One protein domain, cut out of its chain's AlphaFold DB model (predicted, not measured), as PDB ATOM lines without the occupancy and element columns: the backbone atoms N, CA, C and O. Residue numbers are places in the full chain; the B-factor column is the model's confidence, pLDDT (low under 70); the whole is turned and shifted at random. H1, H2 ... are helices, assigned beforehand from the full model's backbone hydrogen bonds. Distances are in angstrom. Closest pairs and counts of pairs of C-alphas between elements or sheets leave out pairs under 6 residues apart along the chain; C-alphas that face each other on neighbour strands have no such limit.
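AT A GLANCE: This is residues 229 to 316 of the 322 residues of an uncharacterized protein of Leptospiraceae bacterium (UniProt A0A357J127). One long helix, H1, runs along one side of a small bundle of three shorter helices, H2, H3 and H4, and its first residues, 229 to 238, stick out past the bundle as a free arm. H2 and H3 both pack on the later part of H1, and H4 covers H2 and H3 on the side away from H1. The 88 printed residues hold four named helices, in the order H1, H2, H3, H4, and no named strand; the class is all helix. The whole is compact, with a radius of gyration of the C-alphas of 13.1 A, and spans 43 by 30 by 19 A, the arm adding to the length.

HOW THE PARTS SIT: Start from H1, residues 229 to 254. H2, residues 269 to 283, touches residues 246 to 254 of H1 alone, and the closest C-alphas, those of Ile 250 and Ala 275, are 5.7 A apart. H1 and H2 form a helical hairpin, opposite ways at a shallow tilt of 25 degrees. Look next at residues 239 to 247 of H1, which alone touch H3, residues 288 to 300; the closest C-alphas, of Lys 243 and Phe 294, are 6.2 A apart. H1 and H3 run the same way at a steep tilt of 53 degrees. H4, residues 306 to 316, is apart from H1. It touches residues 295 to 299 of H3 alone, with the closest C-alphas, of Leu 295 and Leu 309, at 6.6 A. H3 and H4 are a helical hairpin, opposite ways at a shallow tilt of 19 degrees. H4 also touches H2, where the closest C-alphas, of Tyr 280 and Leu 312, are 6.5 A apart; they run the same way at a steep tilt of 44 degrees. H2 and H3 are close but not clearly touching, opposite ways at a shallow tilt of 33 degrees, only just short of steep; their closest C-alphas, of Leu 283 and Arg 291, are 5.9 A apart. H2, H3 and H4 form an up and down bundle, each running against the one before it. In H1, H2, H3 and H4 every backbone O i to N i+4 pair is within hydrogen-bond range.

IN THESE COORDINATES: Find C-alpha 229 at (14.108, 12.015, 31.153); from there H1, 26 residues, runs 37.2 A to C-alpha 254 at (37.502, 20.514, 3.482). H2, 15 residues, measures 20.9 A from Pro 269 to Leu 283. H3, 13 residues, runs 18.3 A from Arg 288 to Asn 300. H4, 11 residues, runs 15.4 A from Gln 306 and ends at C-alpha 316, at (27.037, 0.967, 6.687).

THE WHOLE: The two C-alphas farthest apart, of Val 229 and Pro 268, are 43.5 A apart. Without residues 229 to 238, which stand free, the body spans 30 by 24 by 19 A. The link from H1 to H2, residues 255 to 268, is long; those from H2 to H3 and from H3 to H4 are tight. The printed part has no cut. The mean pLDDT of the printed part is 89.3, and no printed residue is under 70.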
ATOM      1  N   VAL A 229      13.832  10.777  31.896       94.31
ATOM      2  CA  VAL A 229      14.108  12.015  31.153       94.31
ATOM      3  C   VAL A 229      15.592  12.363  31.214       94.31
ATOM      4  O   VAL A 229      16.171  12.741  30.198       94.31
ATOM      5  N   GLN A 230      16.241  12.177  32.367       95.12
ATOM      6  CA  GLN A 230      17.687  12.357  32.515       95.12
ATOM      7  C   GLN A 230      18.481  11.502  31.517       95.12
ATOM      8  O   GLN A 230      19.441  11.991  30.915       95.12
ATOM      9  N   GLY A 231      18.080  10.238  31.339       92.69
ATOM     10  CA  GLY A 231      18.667   9.333  30.351       92.69
ATOM     11  C   GLY A 231      18.514   9.866  28.927       92.69
ATOM     12  O   GLY A 231      19.515  10.036  28.232       92.69
ATOM     13  N   ILE A 232      17.284  10.220  28.541       92.31
ATOM     14  CA  ILE A 232      16.959  10.758  27.209       92.31
ATOM     15  C   ILE A 232      17.749  12.041  26.916       92.31
ATOM     16  O   ILE A 232      18.331  12.182  25.842       92.31
ATOM     17  N   VAL A 233      17.805  12.977  27.866       93.56
ATOM     18  CA  VAL A 233      18.506  14.260  27.699       93.56
ATOM     19  C   VAL A 233      20.017  14.053  27.550       93.56
ATOM     20  O   VAL A 233      20.630  14.678  26.684       93.56
ATOM     21  N   LYS A 234      20.622  13.154  28.339       93.31
ATOM     22  CA  LYS A 234      22.053  12.808  28.227       93.31
ATOM     23  C   LYS A 234      22.383  12.129  26.904       93.31
ATOM     24  O   LYS A 234      23.392  12.461  26.285       93.31
ATOM     25  N   GLU A 235      21.556  11.179  26.480       91.12
ATOM     26  CA  GLU A 235      21.730  10.487  25.205       91.12
ATOM     27  C   GLU A 235      21.620  11.473  24.039       91.12
ATOM     28  O   GLU A 235      22.498  11.524  23.177       91.12
ATOM     29  N   PHE A 236      20.602  12.334  24.060       90.94
ATOM     30  CA  PHE A 236      20.429  13.363  23.044       90.94
ATOM     31  C   PHE A 236      21.604  14.352  23.015       90.94
ATOM     32  O   PHE A 236      22.085  14.690  21.935       90.94
ATOM     33  N   ASP A 237      22.126  14.777  24.170       93.56
ATOM     34  CA  ASP A 237      23.324  15.626  24.243       93.56
ATOM     35  C   ASP A 237      24.563  14.946  23.646       93.56
ATOM     36  O   ASP A 237      25.304  15.563  22.877       93.56
ATOM     37  N   ALA A 238      24.772  13.661  23.946       90.56
ATOM     38  CA  ALA A 238      25.865  12.880  23.374       90.56
ATOM     39  C   ALA A 238      25.747  12.784  21.844       90.56
ATOM     40  O   ALA A 238      26.736  12.996  21.139       90.56
ATOM     41  N   LEU A 239      24.536  12.556  21.323       90.19
ATOM     42  CA  LEU A 239      24.263  12.575  19.886       90.19
ATOM     43  C   LEU A 239      24.531  13.960  19.274       90.19
ATOM     44  O   LEU A 239      25.156  14.057  18.221       90.19
ATOM     45  N   GLN A 240      24.132  15.056  19.925       90.50
ATOM     46  CA  GLN A 240      24.411  16.406  19.419       90.50
ATOM     47  C   GLN A 240      25.912  16.734  19.416       90.50
ATOM     48  O   GLN A 240      26.407  17.309  18.443       90.50
ATOM     49  N   LYS A 241      26.655  16.334  20.453       90.62
ATOM     50  CA  LYS A 241      28.118  16.488  20.514       90.62
ATOM     51  C   LYS A 241      28.816  15.665  19.436       90.62
ATOM     52  O   LYS A 241      29.604  16.219  18.677       90.62
ATOM     53  N   GLY A 242      28.451  14.391  19.286       88.94
ATOM     54  CA  GLY A 242      28.981  13.534  18.223       88.94
ATOM     55  C   GLY A 242      28.713  14.104  16.826       88.94
ATOM     56  O   GLY A 242      29.590  14.073  15.962       88.94
ATOM     57  N   LYS A 243      27.538  14.710  16.617       91.25
ATOM     58  CA  LYS A 243      27.187  15.383  15.359       91.25
ATOM     59  C   LYS A 243      28.139  16.551  15.105       91.25
ATOM     60  O   LYS A 243      28.718  16.644  14.023       91.25
ATOM     61  N   GLN A 244      28.322  17.412  16.105       91.38
ATOM     62  CA  GLN A 244      29.204  18.571  16.009       91.38
ATOM     63  C   GLN A 244      30.667  18.167  15.777       91.38
ATOM     64  O   GLN A 244      31.361  18.809  14.988       91.38
ATOM     65  N   ASP A 245      31.127  17.083  16.400       91.19
ATOM     66  CA  ASP A 245      32.475  16.545  16.208       91.19
ATOM     67  C   ASP A 245      32.694  16.068  14.766       91.19
ATOM     68  O   ASP A 245      33.726  16.368  14.155       91.19
ATOM     69  N   ILE A 246      31.714  15.356  14.194       90.88
ATOM     70  CA  ILE A 246      31.763  14.912  12.794       90.88
ATOM     71  C   ILE A 246      31.784  16.123  11.857       90.88
ATOM     72  O   ILE A 246      32.645  16.190  10.979       90.88
ATOM     73  N   ILE A 247      30.895  17.096  12.068       91.38
ATOM     74  CA  ILE A 247      30.844  18.335  11.277       91.38
ATOM     75  C   ILE A 247      32.184  19.071  11.330       91.38
ATOM     76  O   ILE A 247      32.734  19.435  10.291       91.38
ATOM     77  N   THR A 248      32.743  19.249  12.525       90.75
ATOM     78  CA  THR A 248      34.022  19.942  12.722       90.75
ATOM     79  C   THR A 248      35.147  19.230  11.973       90.75
ATOM     80  O   THR A 248      35.927  19.863  11.260       90.75
ATOM     81  N   ALA A 249      35.198  17.898  12.054       89.69
ATOM     82  CA  ALA A 249      36.186  17.103  11.338       89.69
ATOM     83  C   ALA A 249      36.014  17.176   9.807       89.69
ATOM     84  O   ALA A 249      37.014  17.226   9.087       89.69
ATOM     85  N   ILE A 250      34.775  17.222   9.300       89.19
ATOM     86  CA  ILE A 250      34.495  17.442   7.872       89.19
ATOM     87  C   ILE A 250      34.999  18.824   7.448       89.19
ATOM     88  O   ILE A 250      35.771  18.909   6.494       89.19
ATOM     89  N   ARG A 251      34.630  19.892   8.168       89.75
ATOM     90  CA  ARG A 251      35.053  21.267   7.846       89.75
ATOM     91  C   ARG A 251      36.574  21.394   7.817       89.75
ATOM     92  O   ARG A 251      37.113  21.890   6.833       89.75
ATOM     93  N   MET A 252      37.273  20.834   8.806       88.31
ATOM     94  CA  MET A 252      38.743  20.795   8.820       88.31
ATOM     95  C   MET A 252      39.328  20.063   7.606       88.31
ATOM     96  O   MET A 252      40.297  20.533   7.015       88.31
ATOM     97  N   LYS A 253      38.749  18.924   7.200       86.00
ATOM     98  CA  LYS A 253      39.206  18.187   6.008       86.00
ATOM     99  C   LYS A 253      38.952  18.933   4.700       86.00
ATOM    100  O   LYS A 253      39.717  18.755   3.752       86.00
ATOM    101  N   LEU A 254      37.879  19.715   4.645       84.69
ATOM    102  CA  LEU A 254      37.502  20.514   3.482       84.69
ATOM    103  C   LEU A 254      38.156  21.906   3.477       84.69
ATOM    104  O   LEU A 254      38.035  22.612   2.483       84.69
ATOM    105  N   GLY A 255      38.875  22.280   4.542       84.38
ATOM    106  CA  GLY A 255      39.495  23.598   4.680       84.38
ATOM    107  C   GLY A 255      38.478  24.733   4.829       84.38
ATOM    108  O   GLY A 255      38.763  25.842   4.395       84.38
ATOM    109  N   LEU A 256      37.303  24.439   5.392       85.75
ATOM    110  CA  LEU A 256      36.217  25.398   5.597       85.75
ATOM    111  C   LEU A 256      36.355  26.077   6.965       85.75
ATOM    112  O   LEU A 256      36.550  25.397   7.978       85.75
ATOM    113  N   GLU A 257      36.194  27.395   7.002       84.50
ATOM    114  CA  GLU A 257      36.129  28.187   8.231       84.50
ATOM    115  C   GLU A 257      34.720  28.156   8.834       84.50
ATOM    116  O   GLU A 257      33.774  27.638   8.240       84.50
ATOM    117  N   GLU A 258      34.553  28.654  10.056       76.44
ATOM    118  CA  GLU A 258      33.246  28.730  10.711       76.44
ATOM    119  C   GLU A 258      32.370  29.791  10.019       76.44
ATOM    120  O   GLU A 258      32.749  30.953   9.926       76.44
ATOM    121  N   GLY A 259      31.202  29.390   9.504       74.75
ATOM    122  CA  GLY A 259      30.286  30.282   8.774       74.75
ATOM    123  C   GLY A 259      30.338  30.173   7.246       74.75
ATOM    124  O   GLY A 259      29.417  30.652   6.589       74.75
ATOM    125  N   ASP A 260      31.331  29.478   6.679       83.12
ATOM    126  CA  ASP A 260      31.342  29.159   5.247       83.12
ATOM    127  C   ASP A 260      30.082  28.386   4.846       83.12
ATOM    128  O   ASP A 260      29.697  27.406   5.505       83.12
ATOM    129  N   GLN A 261      29.465  28.818   3.744       79.12
ATOM    130  CA  GLN A 261      28.338  28.119   3.145       79.12
ATOM    131  C   GLN A 261      28.829  26.800   2.540       79.12
ATOM    132  O   GLN A 261      29.771  26.766   1.751       79.12
ATOM    133  N   VAL A 262      28.184  25.707   2.934       81.88
ATOM    134  CA  VAL A 262      28.524  24.352   2.498       81.88
ATOM    135  C   VAL A 262      27.644  24.015   1.299       81.88
ATOM    136  O   VAL A 262      26.422  23.975   1.427       81.88
ATOM    137  N   ASP A 263      28.260  23.784   0.140       82.56
ATOM    138  CA  ASP A 263      27.587  23.232  -1.037       82.56
ATOM    139  C   ASP A 263      28.328  21.963  -1.497       82.56
ATOM    140  O   ASP A 263      29.438  22.047  -2.040       82.56
ATOM    141  N   PRO A 264      27.740  20.771  -1.290       78.94
ATOM    142  CA  PRO A 264      28.399  19.511  -1.574       78.94
ATOM    143  C   PRO A 264      28.548  19.221  -3.073       78.94
ATOM    144  O   PRO A 264      29.334  18.340  -3.442       78.94
ATOM    145  N   ASP A 265      27.858  19.963  -3.947       82.00
ATOM    146  CA  ASP A 265      28.064  19.907  -5.398       82.00
ATOM    147  C   ASP A 265      29.308  20.686  -5.851       82.00
ATOM    148  O   ASP A 265      29.858  20.394  -6.916       82.00
ATOM    149  N   GLN A 266      29.806  21.620  -5.035       82.62
ATOM    150  CA  GLN A 266      30.982  22.437  -5.352       82.62
ATOM    151  C   GLN A 266      32.303  21.812  -4.884       82.62
ATOM    152  O   GLN A 266      33.380  22.293  -5.246       82.62
ATOM    153  N   PHE A 267      32.260  20.723  -4.109       80.75
ATOM    154  CA  PHE A 267      33.475  20.070  -3.629       80.75
ATOM    155  C   PHE A 267      34.176  19.256  -4.727       80.75
ATOM    156  O   PHE A 267      33.538  18.444  -5.404       80.75
ATOM    157  N   PRO A 268      35.514  19.375  -4.855       84.25
ATOM    158  CA  PRO A 268      36.297  18.478  -5.695       84.25
ATOM    159  C   PRO A 268      36.049  17.004  -5.314       84.25
ATOM    160  O   PRO A 268      35.992  16.699  -4.116       84.25
ATOM    161  N   PRO A 269      35.972  16.068  -6.283       85.31
ATOM    162  CA  PRO A 269      35.664  14.661  -6.012       85.31
ATOM    163  C   PRO A 269      36.541  14.013  -4.926       85.31
ATOM    164  O   PRO A 269      36.037  13.302  -4.062       85.31
ATOM    165  N   GLU A 270      37.842  14.311  -4.902       85.50
ATOM    166  CA  GLU A 270      38.771  13.779  -3.892       85.50
ATOM    167  C   GLU A 270      38.522  14.336  -2.481       85.50
ATOM    168  O   GLU A 270      38.701  13.641  -1.481       85.50
ATOM    169  N   ALA A 271      38.118  15.603  -2.369       84.56
ATOM    170  CA  ALA A 271      37.775  16.209  -1.086       84.56
ATOM    171  C   ALA A 271      36.474  15.610  -0.536       84.56
ATOM    172  O   ALA A 271      36.414  15.255   0.642       84.56
ATOM    173  N   ARG A 272      35.488  15.401  -1.417       85.50
ATOM    174  CA  ARG A 272      34.230  14.720  -1.101       85.50
ATOM    175  C   ARG A 272      34.468  13.290  -0.614       85.50
ATOM    176  O   ARG A 272      34.018  12.960   0.476       85.50
ATOM    177  N   ASN A 273      35.227  12.471  -1.347       88.44
ATOM    178  CA  ASN A 273      35.495  11.083  -0.941       88.44
ATOM    179  C   ASN A 273      36.167  11.018   0.440       88.44
ATOM    180  O   ASN A 273      35.730  10.270   1.305       88.44
ATOM    181  N   ARG A 274      37.137  11.901   0.718       87.88
ATOM    182  CA  ARG A 274      37.782  11.980   2.043       87.88
ATOM    183  C   ARG A 274      36.831  12.352   3.184       87.88
ATOM    184  O   ARG A 274      37.122  12.006   4.338       87.88
ATOM    185  N   ALA A 275      35.767  13.101   2.890       89.31
ATOM    186  CA  ALA A 275      34.703  13.409   3.838       89.31
ATOM    187  C   ALA A 275      33.771  12.201   4.033       89.31
ATOM    188  O   ALA A 275      33.467  11.868   5.176       89.31
ATOM    189  N   LEU A 276      33.401  11.491   2.963       92.19
ATOM    190  CA  LEU A 276      32.607  10.257   3.045       92.19
ATOM    191  C   LEU A 276      33.335   9.162   3.834       92.19
ATOM    192  O   LEU A 276      32.747   8.597   4.752       92.19
ATOM    193  N   ASP A 277      34.626   8.942   3.575       91.69
ATOM    194  CA  ASP A 277      35.459   7.987   4.320       91.69
ATOM    195  C   ASP A 277      35.507   8.325   5.812       91.69
ATOM    196  O   ASP A 277      35.432   7.453   6.679       91.69
ATOM    197  N   LEU A 278      35.629   9.621   6.129       92.56
ATOM    198  CA  LEU A 278      35.612  10.102   7.504       92.56
ATOM    199  C   LEU A 278      34.266   9.781   8.162       92.56
ATOM    200  O   LEU A 278      34.260   9.195   9.243       92.56
ATOM    201  N   ILE A 279      33.153  10.123   7.513       93.62
ATOM    202  CA  ILE A 279      31.803   9.869   8.027       93.62
ATOM    203  C   ILE A 279      31.593   8.366   8.228       93.62
ATOM    204  O   ILE A 279      31.234   7.944   9.325       93.62
ATOM    205  N   TYR A 280      31.906   7.543   7.227       93.81
ATOM    206  CA  TYR A 280      31.823   6.089   7.325       93.81
ATOM    207  C   TYR A 280      32.658   5.551   8.495       93.81
ATOM    208  O   TYR A 280      32.152   4.810   9.337       93.81
ATOM    209  N   SER A 281      33.921   5.974   8.611       92.00
ATOM    210  CA  SER A 281      34.823   5.508   9.673       92.00
ATOM    211  C   SER A 281      34.319   5.830  11.082       92.00
ATOM    212  O   SER A 281      34.547   5.042  12.002       92.00
ATOM    213  N   ARG A 282      33.620   6.964  11.241       90.69
ATOM    214  CA  ARG A 282      33.020   7.404  12.504       90.69
ATOM    215  C   ARG A 282      31.727   6.659  12.809       90.69
ATOM    216  O   ARG A 282      31.503   6.309  13.956       90.69
ATOM    217  N   LEU A 283      30.916   6.373  11.793       92.75
ATOM    218  CA  LEU A 283      29.586   5.787  11.966       92.75
ATOM    219  C   LEU A 283      29.561   4.249  11.938       92.75
ATOM    220  O   LEU A 283      28.599   3.647  12.411       92.75
ATOM    221  N   ARG A 284      30.601   3.576  11.427       91.44
ATOM    222  CA  ARG A 284      30.606   2.106  11.247       91.44
ATOM    223  C   ARG A 284      30.454   1.286  12.533       91.44
ATOM    224  O   ARG A 284      30.076   0.121  12.455       91.44
ATOM    225  N   LEU A 285      30.785   1.857  13.693       88.12
ATOM    226  CA  LEU A 285      30.655   1.196  15.000       88.12
ATOM    227  C   LEU A 285      29.393   1.624  15.759       88.12
ATOM    228  O   LEU A 285      29.080   1.034  16.788       88.12
ATOM    229  N   GLU A 286      28.663   2.610  15.242       90.12
ATOM    230  CA  GLU A 286      27.453   3.132  15.873       90.12
ATOM    231  C   GLU A 286      26.270   2.177  15.696       90.12
ATOM    232  O   GLU A 286      26.280   1.311  14.815       90.12
ATOM    233  N   THR A 287      25.223   2.346  16.502       89.56
ATOM    234  CA  THR A 287      23.954   1.625  16.316       89.56
ATOM    235  C   THR A 287      23.242   2.088  15.046       89.56
ATOM    236  O   THR A 287      23.493   3.185  14.546       89.56
ATOM    237  N   ARG A 288      22.325   1.270  14.511       89.00
ATOM    238  CA  ARG A 288      21.538   1.635  13.321       89.00
ATOM    239  C   ARG A 288      20.821   2.978  13.503       89.00
ATOM    240  O   ARG A 288      20.938   3.840  12.639       89.00
ATOM    241  N   ASP A 289      20.159   3.162  14.640       86.25
ATOM    242  CA  ASP A 289      19.386   4.373  14.925       86.25
ATOM    243  C   ASP A 289      20.283   5.615  15.006       86.25
ATOM    244  O   ASP A 289      19.964   6.653  14.424       86.25
ATOM    245  N   SER A 290      21.461   5.491  15.630       87.25
ATOM    246  CA  SER A 290      22.451   6.573  15.684       87.25
ATOM    247  C   SER A 290      22.979   6.922  14.292       87.25
ATOM    248  O   SER A 290      23.052   8.098  13.935       87.25
ATOM    249  N   ARG A 291      23.291   5.919  13.456       92.75
ATOM    250  CA  ARG A 291      23.711   6.141  12.059       92.75
ATOM    251  C   ARG A 291      22.647   6.908  11.285       92.75
ATOM    252  O   ARG A 291      22.968   7.899  10.632       92.75
ATOM    253  N   ASP A 292      21.393   6.474  11.377       91.00
ATOM    254  CA  ASP A 292      20.278   7.130  10.697       91.00
ATOM    255  C   ASP A 292      20.076   8.568  11.180       91.00
ATOM    256  O   ASP A 292      19.842   9.457  10.356       91.00
ATOM    257  N   PHE A 293      20.216   8.817  12.485       90.88
ATOM    258  CA  PHE A 293      20.209  10.162  13.047       90.88
ATOM    259  C   PHE A 293      21.315  11.029  12.426       90.88
ATOM    260  O   PHE A 293      21.008  12.048  11.804       90.88
ATOM    261  N   PHE A 294      22.583  10.619  12.525       94.19
ATOM    262  CA  PHE A 294      23.717  11.414  12.045       94.19
ATOM    263  C   PHE A 294      23.642  11.694  10.546       94.19
ATOM    264  O   PHE A 294      23.823  12.833  10.121       94.19
ATOM    265  N   LEU A 295      23.330  10.678   9.742       94.69
ATOM    266  CA  LEU A 295      23.242  10.819   8.293       94.69
ATOM    267  C   LEU A 295      22.127  11.783   7.867       94.69
ATOM    268  O   LEU A 295      22.345  12.620   6.991       94.69
ATOM    269  N   ARG A 296      20.949  11.710   8.504       92.50
ATOM    270  CA  ARG A 296      19.854  12.661   8.242       92.50
ATOM    271  C   ARG A 296      20.245  14.085   8.624       92.50
ATOM    272  O   ARG A 296      19.948  15.005   7.872       92.50
ATOM    273  N   GLN A 297      20.916  14.268   9.762       92.19
ATOM    274  CA  GLN A 297      21.366  15.592  10.196       92.19
ATOM    275  C   GLN A 297      22.407  16.179   9.233       92.19
ATOM    276  O   GLN A 297      22.248  17.308   8.788       92.19
ATOM    277  N   LEU A 298      23.418  15.400   8.838       92.50
ATOM    278  CA  LEU A 298      24.444  15.843   7.888       92.50
ATOM    279  C   LEU A 298      23.857  16.195   6.514       92.50
ATOM    280  O   LEU A 298      24.297  17.158   5.895       92.50
ATOM    281  N   TYR A 299      22.851  15.449   6.050       92.75
ATOM    282  CA  TYR A 299      22.106  15.784   4.834       92.75
ATOM    283  C   TYR A 299      21.323  17.096   4.982       92.75
ATOM    284  O   TYR A 299      21.458  17.988   4.148       92.75
ATOM    285  N   ASN A 300      20.557  17.247   6.066       89.69
ATOM    286  CA  ASN A 300      19.750  18.446   6.314       89.69
ATOM    287  C   ASN A 300      20.599  19.713   6.490       89.69
ATOM    288  O   ASN A 300      20.170  20.794   6.097       89.69
ATOM    289  N   GLU A 301      21.797  19.588   7.064       87.94
ATOM    290  CA  GLU A 301      22.754  20.689   7.218       87.94
ATOM    291  C   GLU A 301      23.615  20.930   5.961       87.94
ATOM    292  O   GLU A 301      24.499  21.784   5.972       87.94
ATOM    293  N   GLY A 302      23.364  20.201   4.865       88.00
ATOM    294  CA  GLY A 302      23.996  20.438   3.565       88.00
ATOM    295  C   GLY A 302      25.389  19.826   3.392       88.00
ATOM    296  O   GLY A 302      26.072  20.137   2.425       88.00
ATOM    297  N   TYR A 303      25.838  18.937   4.280       88.06
ATOM    298  CA  TYR A 303      27.138  18.262   4.142       88.06
ATOM    299  C   TYR A 303      27.101  17.036   3.222       88.06
ATOM    300  O   TYR A 303      28.154  16.551   2.808       88.06
ATOM    301  N   LEU A 304      25.908  16.520   2.910       91.06
ATOM    302  CA  LEU A 304      25.709  15.344   2.066       91.06
ATOM    303  C   LEU A 304      24.699  15.632   0.959       91.06
ATOM    304  O   LEU A 304      23.693  16.299   1.186       91.06
ATOM    305  N   ARG A 305      24.917  15.043  -0.220       91.94
ATOM    306  CA  ARG A 305      23.880  14.918  -1.255       91.94
ATOM    307  C   ARG A 305      23.037  13.679  -1.018       91.94
ATOM    308  O   ARG A 305      23.455  12.756  -0.325       91.94
ATOM    309  N   GLN A 306      21.900  13.594  -1.702       92.19
ATOM    310  CA  GLN A 306      21.064  12.393  -1.659       92.19
ATOM    311  C   GLN A 306      21.851  11.138  -2.086       92.19
ATOM    312  O   GLN A 306      21.788  10.111  -1.423       92.19
ATOM    313  N   GLN A 307      22.681  11.247  -3.129       92.06
ATOM    314  CA  GLN A 307      23.539  10.142  -3.577       92.06
ATOM    315  C   GLN A 307      24.593   9.740  -2.531       92.06
ATOM    316  O   GLN A 307      24.895   8.559  -2.398       92.06
ATOM    317  N   ASP A 308      25.146  10.707  -1.787       92.69
ATOM    318  CA  ASP A 308      26.108  10.440  -0.708       92.69
ATOM    319  C   ASP A 308      25.449   9.719   0.463       92.69
ATOM    320  O   ASP A 308      26.006   8.778   1.027       92.69
ATOM    321  N   LEU A 309      24.241  10.161   0.810       93.12
ATOM    322  CA  LEU A 309      23.419   9.561   1.845       93.12
ATOM    323  C   LEU A 309      23.110   8.090   1.524       93.12
ATOM    324  O   LEU A 309      23.298   7.226   2.380       93.12
ATOM    325  N   ASP A 310      22.675   7.804   0.296       92.44
ATOM    326  CA  ASP A 310      22.328   6.449  -0.146       92.44
ATOM    327  C   ASP A 310      23.561   5.529  -0.222       92.44
ATOM    328  O   ASP A 310      23.492   4.360   0.175       92.44
ATOM    329  N   LEU A 311      24.708   6.064  -0.658       93.31
ATOM    330  CA  LEU A 311      25.995   5.362  -0.649       93.31
ATOM    331  C   LEU A 311      26.421   4.993   0.782       93.31
ATOM    332  O   LEU A 311      26.688   3.826   1.066       93.31
ATOM    333  N   LEU A 312      26.443   5.970   1.696       94.06
ATOM    334  CA  LEU A 312      26.839   5.757   3.089       94.06
ATOM    335  C   LEU A 312      25.909   4.771   3.801       94.06
ATOM    336  O   LEU A 312      26.394   3.921   4.544       94.06
ATOM    337  N   ARG A 313      24.594   4.834   3.551       93.12
ATOM    338  CA  ARG A 313      23.636   3.847   4.075       93.12
ATOM    339  C   ARG A 313      23.959   2.444   3.588       93.12
ATOM    340  O   ARG A 313      24.122   1.548   4.410       93.12
ATOM    341  N   SER A 314      24.121   2.279   2.278       91.06
ATOM    342  CA  SER A 314      24.411   0.978   1.671       91.06
ATOM    343  C   SER A 314      25.703   0.376   2.227       91.06
ATOM    344  O   SER A 314      25.748  -0.811   2.547       91.06
ATOM    345  N   ALA A 315      26.746   1.188   2.412       90.44
ATOM    346  CA  ALA A 315      28.008   0.715   2.972       90.44
ATOM    347  C   ALA A 315      27.930   0.396   4.468       90.44
ATOM    348  O   ALA A 315      28.498  -0.592   4.928       90.44
ATOM    349  N   LEU A 316      27.221   1.211   5.254       90.69
ATOM    350  CA  LEU A 316      27.037   0.967   6.687       90.69
ATOM    351  C   LEU A 316      26.145  -0.256   6.959       90.69
ATOM    352  O   LEU A 316      26.281  -0.880   8.011       90.69
TER     353      LEU A 316